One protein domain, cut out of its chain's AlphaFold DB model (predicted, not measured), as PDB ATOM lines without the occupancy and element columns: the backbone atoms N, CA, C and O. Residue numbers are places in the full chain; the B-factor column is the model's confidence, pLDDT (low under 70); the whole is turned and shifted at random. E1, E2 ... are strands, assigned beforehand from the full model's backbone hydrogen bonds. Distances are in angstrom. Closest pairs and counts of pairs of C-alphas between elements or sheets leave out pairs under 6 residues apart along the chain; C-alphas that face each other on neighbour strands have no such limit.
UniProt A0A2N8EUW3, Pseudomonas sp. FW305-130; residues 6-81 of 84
ATOM      1  N   SER A   6     158.371 143.672 179.086       92.19
ATOM      2  CA  SER A   6     158.972 143.178 177.848       92.19
ATOM      3  C   SER A   6     160.201 142.323 178.145       92.19
ATOM      4  O   SER A   6     161.031 142.643 179.000       92.19
ATOM      5  N   VAL A   7     160.308 141.197 177.438       93.94
ATOM      6  CA  VAL A   7     161.433 140.264 177.542       93.94
ATOM      7  C   VAL A   7     161.905 139.918 176.138       93.94
ATOM      8  O   VAL A   7     161.111 139.522 175.288       93.94
ATOM      9  N   TYR A   8     163.204 140.056 175.905       94.44
ATOM     10  CA  TYR A   8     163.867 139.695 174.659       94.44
ATOM     11  C   TYR A   8     165.113 138.866 174.958       94.44
ATOM     12  O   TYR A   8     165.846 139.154 175.901       94.44
ATOM     13  N   GLY A   9     165.371 137.857 174.132       97.06
ATOM     14  CA  GLY A   9     166.558 137.020 174.216       97.06
ATOM     15  C   GLY A   9     167.099 136.704 172.830       97.06
ATOM     16  O   GLY A   9     166.354 136.691 171.851       97.06
ATOM     17  N   PHE A  10     168.399 136.444 172.756       96.75
ATOM     18  CA  PHE A  10     169.071 136.012 171.537       96.75
ATOM     19  C   PHE A  10     170.196 135.032 171.852       96.75
ATOM     20  O   PHE A  10     170.789 135.056 172.932       96.75
ATOM     21  N   GLY A  11     170.512 134.192 170.873       97.06
ATOM     22  CA  GLY A  11     171.619 133.253 170.920       97.06
ATOM     23  C   GLY A  11     172.086 132.918 169.511       97.06
ATOM     24  O   GLY A  11     171.274 132.837 168.591       97.06
ATOM     25  N   SER A  12     173.389 132.736 169.337       96.62
ATOM     26  CA  SER A  12     173.997 132.309 168.085       96.62
ATOM     27  C   SER A  12     175.076 131.260 168.333       96.62
ATOM     28  O   SER A  12     175.813 131.300 169.325       96.62
ATOM     29  N   PHE A  13     175.141 130.319 167.394       95.69
ATOM     30  CA  PHE A  13     176.205 129.341 167.263       95.69
ATOM     31  C   PHE A  13     176.817 129.481 165.878       95.69
ATOM     32  O   PHE A  13     176.097 129.408 164.882       95.69
ATOM     33  N   ILE A  14     178.128 129.683 165.813       95.56
ATOM     34  CA  ILE A  14     178.834 129.869 164.545       95.56
ATOM     35  C   ILE A  14     180.020 128.908 164.511       95.56
ATOM     36  O   ILE A  14     180.866 128.935 165.401       95.56
ATOM     37  N   ASP A  15     180.091 128.060 163.483       94.69
ATOM     38  CA  ASP A  15     181.289 127.277 163.159       94.69
ATOM     39  C   ASP A  15     181.859 127.787 161.834       94.69
ATOM     40  O   ASP A  15     181.507 127.313 160.756       94.69
ATOM     41  N   ALA A  16     182.673 128.840 161.923       93.69
ATOM     42  CA  ALA A  16     183.296 129.473 160.770       93.69
ATOM     43  C   ALA A  16     184.746 129.005 160.665       93.69
ATOM     44  O   ALA A  16     185.536 129.214 161.588       93.69
ATOM     45  N   ARG A  17     185.103 128.387 159.536       95.69
ATOM     46  CA  ARG A  17     186.454 127.878 159.280       95.69
ATOM     47  C   ARG A  17     186.995 128.369 157.951       95.69
ATOM     48  O   ARG A  17     186.270 128.421 156.960       95.69
ATOM     49  N   LEU A  18     188.281 128.683 157.947       95.19
ATOM     50  CA  LEU A  18     189.053 128.994 156.757       95.19
ATOM     51  C   LEU A  18     189.202 127.714 155.926       95.19
ATOM     52  O   LEU A  18     189.576 126.662 156.442       95.19
ATOM     53  N   GLN A  19     188.853 127.788 154.642       94.94
ATOM     54  CA  GLN A  19     188.833 126.614 153.759       94.94
ATOM     55  C   GLN A  19     190.207 126.284 153.171       94.94
ATOM     56  O   GLN A  19     190.474 125.123 152.872       94.94
ATOM     57  N   SER A  20     191.076 127.287 153.049       94.44
ATOM     58  CA  SER A  20     192.376 127.174 152.391       94.44
ATOM     59  C   SER A  20     193.470 127.853 153.206       94.44
ATOM     60  O   SER A  20     193.200 128.725 154.038       94.44
ATOM     61  N   ASP A  21     194.709 127.447 152.945       95.56
ATOM     62  CA  ASP A  21     195.900 128.097 153.478       95.56
ATOM     63  C   ASP A  21     196.137 129.456 152.816       95.56
ATOM     64  O   ASP A  21     195.774 129.680 151.657       95.56
ATOM     65  N   VAL A  22     196.790 130.362 153.543       92.81
ATOM     66  CA  VAL A  22     197.261 131.618 152.963       92.81
ATOM     67  C   VAL A  22     198.464 131.306 152.086       92.81
ATOM     68  O   VAL A  22     199.519 130.892 152.575       92.81
ATOM     69  N   ILE A  23     198.310 131.531 150.785       96.06
ATOM     70  CA  ILE A  23     199.362 131.344 149.788       96.06
ATOM     71  C   ILE A  23     199.932 132.683 149.333       96.06
ATOM     72  O   ILE A  23     199.222 133.684 149.229       96.06
ATOM     73  N   ASN A  24     201.221 132.696 149.009       93.31
ATOM     74  CA  ASN A  24     201.807 133.794 148.262       93.31
ATOM     75  C   ASN A  24     201.338 133.683 146.796       93.31
ATOM     76  O   ASN A  24     201.628 132.673 146.151       93.31
ATOM     77  N   PRO A  25     200.644 134.692 146.241       90.75
ATOM     78  CA  PRO A  25     200.049 134.591 144.907       90.75
ATOM     79  C   PRO A  25     201.089 134.549 143.777       90.75
ATOM     80  O   PRO A  25     200.758 134.165 142.660       90.75
ATOM     81  N   THR A  26     202.336 134.942 144.044       94.12
ATOM     82  CA  THR A  26     203.423 134.972 143.057       94.12
ATOM     83  C   THR A  26     204.228 133.676 143.046       94.12
ATOM     84  O   THR A  26     204.629 133.222 141.978       94.12
ATOM     85  N   THR A  27     204.478 133.072 144.211       93.50
ATOM     86  CA  THR A  27     205.310 131.856 144.321       93.50
ATOM     87  C   THR A  27     204.505 130.571 144.500       93.50
ATOM     88  O   THR A  27     205.058 129.487 144.340       93.50
ATOM     89  N   GLY A  28     203.220 130.666 144.861       91.44
ATOM     90  CA  GLY A  28     202.371 129.516 145.184       91.44
ATOM     91  C   GLY A  28     202.722 128.829 146.510       91.44
ATOM     92  O   GLY A  28     202.123 127.812 146.849       91.44
ATOM     93  N   LEU A  29     203.684 129.366 147.268       93.75
ATOM     94  CA  LEU A  29     204.105 128.803 148.547       93.75
ATOM     95  C   LEU A  29     203.120 129.166 149.662       93.75
ATOM     96  O   LEU A  29     202.618 130.293 149.727       93.75
ATOM     97  N   VAL A  30     202.893 128.222 150.576       93.25
ATOM     98  CA  VAL A  30     202.106 128.455 151.791       93.25
ATOM     99  C   VAL A  30     202.877 129.395 152.715       93.25
ATOM    100  O   VAL A  30     204.013 129.118 153.093       93.25
ATOM    101  N   THR A  31     202.252 130.518 153.065       93.50
ATOM    102  CA  THR A  31     202.813 131.527 153.979       93.50
ATOM    103  C   THR A  31     202.268 131.354 155.398       93.50
ATOM    104  O   THR A  31     202.971 131.651 156.361       93.50
ATOM    105  N   ALA A  32     201.042 130.840 155.543       92.44
ATOM    106  CA  ALA A  32     200.462 130.481 156.833       92.44
ATOM    107  C   ALA A  32     199.490 129.299 156.702       92.44
ATOM    108  O   ALA A  32     198.655 129.269 155.797       92.44
ATOM    109  N   ASN A  33     199.584 128.356 157.644       94.38
ATOM    110  CA  ASN A  33     198.751 127.152 157.694       94.38
ATOM    111  C   ASN A  33     197.387 127.472 158.333       94.38
ATOM    112  O   ASN A  33     197.187 127.273 159.538       94.38
ATOM    113  N   THR A  34     196.473 128.021 157.536       94.94
ATOM    114  CA  THR A  34     195.149 128.492 157.966       94.94
ATOM    115  C   THR A  34     194.009 127.551 157.586       94.94
ATOM    116  O   THR A  34     192.913 127.685 158.122       94.94
ATOM    117  N   ALA A  35     194.219 126.568 156.711       95.38
ATOM    118  CA  ALA A  35     193.169 125.634 156.319       95.38
ATOM    119  C   ALA A  35     192.610 124.869 157.535       95.38
ATOM    120  O   ALA A  35     193.339 124.352 158.386       95.38
ATOM    121  N   GLY A  36     191.282 124.821 157.646       94.38
ATOM    122  CA  GLY A  36     190.555 124.182 158.746       94.38
ATOM    123  C   GLY A  36     190.593 124.938 160.081       94.38
ATOM    124  O   GLY A  36     189.906 124.520 161.026       94.38
ATOM    125  N   LYS A  37     191.354 126.039 160.163       95.56
ATOM    126  CA  LYS A  37     191.408 126.946 161.314       95.56
ATOM    127  C   LYS A  37     190.133 127.773 161.396       95.56
ATOM    128  O   LYS A  37     189.459 128.025 160.402       95.56
ATOM    129  N   PHE A  38     189.767 128.144 162.608       95.88
ATOM    130  CA  PHE A  38     188.591 128.936 162.905       95.88
ATOM    131  C   PHE A  38     188.812 130.400 162.516       95.88
ATOM    132  O   PHE A  38     189.899 130.938 162.734       95.88
ATOM    133  N   VAL A  39     187.783 131.050 161.976       94.69
ATOM    134  CA  VAL A  39     187.864 132.459 161.565       94.69
ATOM    135  C   VAL A  39     188.076 133.357 162.786       94.69
ATOM    136  O   VAL A  39     187.393 133.218 163.807       94.69
ATOM    137  N   VAL A  40     189.021 134.288 162.684       95.19
ATOM    138  CA  VAL A  40     189.329 135.247 163.751       95.19
ATOM    139  C   VAL A  40     188.130 136.100 164.144       95.19
ATOM    140  O   VAL A  40     187.192 136.291 163.368       95.19
ATOM    141  N   GLU A  41     188.144 136.586 165.386       92.56
ATOM    142  CA  GLU A  41     187.123 137.471 165.967       92.56
ATOM    143  C   GLU A  41     185.679 136.932 165.925       92.56
ATOM    144  O   GLU A  41     184.737 137.619 166.318       92.56
ATOM    145  N   THR A  42     185.493 135.670 165.534       94.75
ATOM    146  CA  THR A  42     184.189 135.020 165.459       94.75
ATOM    147  C   THR A  42     183.985 134.187 166.728       94.75
ATOM    148  O   THR A  42     184.658 133.177 166.928       94.75
ATOM    149  N   PRO A  43     183.107 134.590 167.658       94.25
ATOM    150  CA  PRO A  43     182.817 133.780 168.829       94.25
ATOM    151  C   PRO A  43     181.944 132.589 168.425       94.25
ATOM    152  O   PRO A  43     180.921 132.752 167.760       94.25
ATOM    153  N   LYS A  44     182.311 131.384 168.872       95.56
ATOM    154  CA  LYS A  44     181.510 130.177 168.598       95.56
ATOM    155  C   LYS A  44     180.119 130.244 169.231       95.56
ATOM    156  O   LYS A  44     179.171 129.712 168.670       95.56
ATOM    157  N   TRP A  45     180.021 130.906 170.382       95.75
ATOM    158  CA  TRP A  45     178.781 131.126 171.113       95.75
ATOM    159  C   TRP A  45     178.658 132.595 171.501       95.75
ATOM    160  O   TRP A  45     179.587 133.174 172.069       95.75
ATOM    161  N   GLN A  46     177.496 133.179 171.243       96.88
ATOM    162  CA  GLN A  46     177.117 134.490 171.755       96.88
ATOM    163  C   GLN A  46     175.640 134.450 172.129       96.88
ATOM    164  O   GLN A  46     174.830 133.907 171.389       96.88
ATOM    165  N   TYR A  47     175.281 135.005 173.277       97.56
ATOM    166  CA  TYR A  47     173.893 135.038 173.724       97.56
ATOM    167  C   TYR A  47     173.660 136.204 174.671       97.56
ATOM    168  O   TYR A  47     174.594 136.809 175.189       97.56
ATOM    169  N   GLY A  48     172.403 136.540 174.893       97.44
ATOM    170  CA  GLY A  48     172.043 137.619 175.791       97.44
ATOM    171  C   GLY A  48     170.548 137.836 175.826       97.44
ATOM    172  O   GLY A  48     169.769 137.124 175.193       97.44
ATOM    173  N   GLY A  49     170.152 138.850 176.573       97.69
ATOM    174  CA  GLY A  49     168.756 139.196 176.703       97.69
ATOM    175  C   GLY A  49     168.557 140.501 177.438       97.69
ATOM    176  O   GLY A  49     169.481 141.059 178.033       97.69
ATOM    177  N   ARG A  50     167.332 140.996 177.359       96.50
ATOM    178  CA  ARG A  50     166.878 142.201 178.028       96.50
ATOM    179  C   ARG A  50     165.519 141.944 178.654       96.50
ATOM    180  O   ARG A  50     164.639 141.374 178.014       96.50
ATOM    181  N   VAL A  51     165.367 142.412 179.881       95.94
ATOM    182  CA  VAL A  51     164.087 142.508 180.576       95.94
ATOM    183  C   VAL A  51     163.840 143.979 180.853       95.94
ATOM    184  O   VAL A  51     164.744 144.673 181.319       95.94
ATOM    185  N   GLN A  52     162.644 144.465 180.553       94.44
ATOM    186  CA  GLN A  52     162.250 145.841 180.818       94.44
ATOM    187  C   GLN A  52     160.842 145.889 181.404       94.44
ATOM    188  O   GLN A  52     159.953 145.156 180.970       94.44
ATOM    189  N   VAL A  53     160.681 146.751 182.403       92.75
ATOM    190  CA  VAL A  53     159.423 147.026 183.083       92.75
ATOM    191  C   VAL A  53     159.128 148.517 182.996       92.75
ATOM    192  O   VAL A  53     159.978 149.338 183.344       92.75
ATOM    193  N   ASP A  54     157.923 148.847 182.549       92.94
ATOM    194  CA  ASP A  54     157.475 150.221 182.346       92.94
ATOM    195  C   ASP A  54     156.457 150.597 183.440       92.94
ATOM    196  O   ASP A  54     155.388 150.002 183.547       92.94
ATOM    197  N   PHE A  55     156.798 151.572 184.283       86.00
ATOM    198  CA  PHE A  55     155.963 152.117 185.357       86.00
ATOM    199  C   PHE A  55     155.748 153.611 185.116       86.00
ATOM    200  O   PHE A  55     156.533 154.402 185.621       86.00
ATOM    201  N   ASP A  56     154.728 154.032 184.368       85.31
ATOM    202  CA  ASP A  56     154.570 155.453 184.009       85.31
ATOM    203  C   ASP A  56     154.724 156.401 185.224       85.31
ATOM    204  O   ASP A  56     153.993 156.244 186.210       85.31
ATOM    205  N   PRO A  57     155.672 157.370 185.208       86.00
ATOM    206  CA  PRO A  57     156.491 157.849 184.076       86.00
ATOM    207  C   PRO A  57     157.920 157.250 183.949       86.00
ATOM    208  O   PRO A  57     158.755 157.781 183.218       86.00
ATOM    209  N   ILE A  58     158.262 156.205 184.700       89.81
ATOM    210  CA  ILE A  58     159.605 155.613 184.831       89.81
ATOM    211  C   ILE A  58     159.683 154.240 184.146       89.81
ATOM    212  O   ILE A  58     158.898 153.346 184.430       89.81
ATOM    213  N   ALA A  59     160.713 154.011 183.331       91.31
ATOM    214  CA  ALA A  59     161.039 152.688 182.796       91.31
ATOM    215  C   ALA A  59     162.360 152.169 183.382       91.31
ATOM    216  O   ALA A  59     163.342 152.907 183.476       91.31
ATOM    217  N   ILE A  60     162.404 150.887 183.749       93.25
ATOM    218  CA  ILE A  60     163.599 150.217 184.282       93.25
ATOM    219  C   ILE A  60     163.886 148.991 183.423       93.25
ATOM    220  O   ILE A  60     162.995 148.191 183.150       93.25
ATOM    221  N   GLY A  61     165.140 148.803 183.014       93.62
ATOM    222  CA  GLY A  61     165.532 147.622 182.252       93.62
ATOM    223  C   GLY A  61     166.916 147.105 182.608       93.62
ATOM    224  O   GLY A  61     167.822 147.877 182.908       93.62
ATOM    225  N   LEU A  62     167.069 145.787 182.520       96.25
ATOM    226  CA  LEU A  62     168.316 145.053 182.710       96.25
ATOM    227  C   LEU A  62     168.668 144.334 181.407       96.25
ATOM    228  O   LEU A  62     167.816 143.675 180.811       96.25
ATOM    229  N   GLN A  63     169.919 144.447 180.968       96.25
ATOM    230  CA  GLN A  63     170.428 143.747 179.791       96.25
ATOM    231  C   GLN A  63     171.723 143.016 180.126       96.25
ATOM    232  O   GLN A  63     172.584 143.559 180.811       96.25
ATOM    233  N   VAL A  64     171.854 141.797 179.607       96.94
ATOM    234  CA  VAL A  64     173.066 140.979 179.716       96.94
ATOM    235  C   VAL A  64     173.457 140.505 178.322       96.94
ATOM    236  O   VAL A  64     172.584 140.199 177.499       96.94
ATOM    237  N   LYS A  65     174.756 140.414 178.044       97.00
ATOM    238  CA  LYS A  65     175.260 139.836 176.798       97.00
ATOM    239  C   LYS A  65     176.564 139.110 177.058       97.00
ATOM    240  O   LYS A  65     177.548 139.739 177.388       97.00
ATOM    241  N   HIS A  66     176.589 137.818 176.788       97.12
ATOM    242  CA  HIS A  66     177.793 137.012 176.826       97.12
ATOM    243  C   HIS A  66     178.369 136.805 175.422       97.12
ATOM    244  O   HIS A  66     177.651 136.471 174.473       97.12
ATOM    245  N   VAL A  67     179.686 136.953 175.298       97.25
ATOM    246  CA  VAL A  67     180.456 136.652 174.089       97.25
ATOM    247  C   VAL A  67     181.536 135.642 174.445       97.25
ATOM    248  O   VAL A  67     182.371 135.903 175.306       97.25
ATOM    249  N   GLY A  68     181.527 134.487 173.778       96.00
ATOM    250  CA  GLY A  68     182.528 133.448 173.990       96.00
ATOM    251  C   GLY A  68     183.922 133.844 173.499       96.00
ATOM    252  O   GLY A  68     184.107 134.834 172.790       96.00
ATOM    253  N   ARG A  69     184.913 133.023 173.857       95.75
ATOM    254  CA  ARG A  69     186.296 133.170 173.381       95.75
ATOM    255  C   ARG A  69     186.377 133.182 171.852       95.75
ATOM    256  O   ARG A  69     185.597 132.502 171.178       95.75
ATOM    257  N   ARG A  70     187.378 133.884 171.330       96.69
ATOM    258  CA  ARG A  70     187.653 134.014 169.893       96.69
ATOM    259  C   ARG A  70     189.151 133.975 169.631       96.69
ATOM    260  O   ARG A  70     189.943 134.283 170.519       96.69
ATOM    261  N   TYR A  71     189.536 133.565 168.433       96.50
ATOM    262  CA  TYR A  71     190.935 133.606 168.028       96.50
ATOM    263  C   TYR A  71     191.289 135.010 167.548       96.50
ATOM    264  O   TYR A  71     190.512 135.614 166.811       96.50
ATOM    265  N   ALA A  72     192.448 135.510 167.969       94.00
ATOM    266  CA  ALA A  72     192.963 136.810 167.539       94.00
ATOM    267  C   ALA A  72     193.785 136.712 166.239       94.00
ATOM    268  O   ALA A  72     194.052 137.724 165.601       94.00
ATOM    269  N   THR A  73     194.192 135.499 165.857       94.06
ATOM    270  CA  THR A  73     195.074 135.213 164.718       94.06
ATOM    271  C   THR A  73     194.514 134.094 163.836       94.06
ATOM    272  O   THR A  73     193.890 133.143 164.327       94.06
ATOM    273  N   ASP A  74     194.760 134.178 162.523       92.69
ATOM    274  CA  ASP A  74     194.226 133.232 161.523       92.69
ATOM    275  C   ASP A  74     194.817 131.820 161.643       92.69
ATOM    276  O   ASP A  74     194.209 130.838 161.223       92.69
ATOM    277  N   VAL A  75     195.984 131.695 162.279       94.31
ATOM    278  CA  VAL A  75     196.602 130.400 162.615       94.31
ATOM    279  C   VAL A  75     196.083 129.807 163.932       94.31
ATOM    280  O   VAL A  75     196.391 128.656 164.253       94.31
ATOM    281  N   ASN A  76     195.247 130.560 164.661       94.31
ATOM    282  CA  ASN A  76     194.611 130.189 165.927       94.31
ATOM    283  C   ASN A  76     195.578 129.886 167.087       94.31
ATOM    284  O   ASN A  76     195.297 129.019 167.918       94.31
ATOM    285  N   ASP A  77     196.699 130.596 167.166       94.06
ATOM    286  CA  ASP A  77     197.675 130.474 168.259       94.06
ATOM    287  C   ASP A  77     197.390 131.420 169.440       94.06
ATOM    288  O   ASP A  77     197.773 131.124 170.571       94.06
ATOM    289  N   VAL A  78     196.648 132.509 169.212       94.69
ATOM    290  CA  VAL A  78     196.262 133.474 170.251       94.69
ATOM    291  C   VAL A  78     194.749 133.479 170.443       94.69
ATOM    292  O   VAL A  78     193.978 133.567 169.485       94.69
ATOM    293  N   ILE A  79     194.315 133.414 171.704       95.44
ATOM    294  CA  ILE A  79     192.901 133.411 172.095       95.44
ATOM    295  C   ILE A  79     192.597 134.667 172.911       95.44
ATOM    296  O   ILE A  79     193.193 134.886 173.965       95.44
ATOM    297  N   ALA A  80     191.616 135.446 172.461       95.44
ATOM    298  CA  ALA A  80     190.996 136.490 173.260       95.44
ATOM    299  C   ALA A  80     189.898 135.872 174.154       95.44
ATOM    300  O   ALA A  80     189.052 135.107 173.659       95.44
ATOM    301  N   PRO A  81     189.904 136.160 175.471       94.88
ATOM    302  CA  PRO A  81     188.924 135.612 176.399       94.88
ATOM    303  C   PRO A  81     187.517 136.148 176.109       94.88
ATOM    304  O   PRO A  81     187.339 137.242 175.573       94.88
TER     305      PRO A  81
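AT A GLANCE: This is residues 6 to 81 of the 84 residues of a protein of Pseudomonas sp. FW305-130 (UniProt A0A2N8EUW3). A long, narrow ribbon of three antiparallel strands, in the order E1, E3, E4, makes one end of a rod, and long loops with the short strand E2 make the other. The tight turn of the hairpin E3 and E4 lies at one tip, and residues 22 to 32 form a small loop at the opposite tip. The printed part has 76 residues with no named helix and four named strands, E1 to E4 along the chain; the class is all strand, though under half of the residues are in named elements. The whole is extended, with a radius of gyration of the C-alphas of 19.8 A and spans of 69 by 18 by 18 A.

IN THESE COORDINATES: Look first at E3, residues 45 to 55, 34.1 A long. E4, residues 58 to 67, runs 30.2 A to C-alpha 67 at (180.456, 136.652, 174.089). Find C-alpha 6 at (158.972, 143.178, 177.848), where E1, residues 6 to 13, begins its 24.5 A. E2 is residues 30 to 32.

HOW THE PARTS SIT: Start at the inner strand E3. Edge strand E1 is antiparallel to it at 176 degrees; N 8 and O 50 are within hydrogen-bond range at 2.9 A. Edge strand E4 is antiparallel to E3 at 175 degrees, with N 53 and O 60 at 2.8 A. E2 is apart from E1, E3 and E4 and pairs with no named strand; residues 22 to 23 pair with it, antiparallel. Near the end of the printed part, residues 70 to 71 pair antiparallel with 79 to 80.

THE WHOLE: The two C-alphas farthest apart, those of Thr 27 and Asp 56, are 68.6 A apart. The links E1 to E2 and E2 to E3 are long, of 16 and 12 residues. The printed part has no cut, and no printed residue is under 70 in pLDDT.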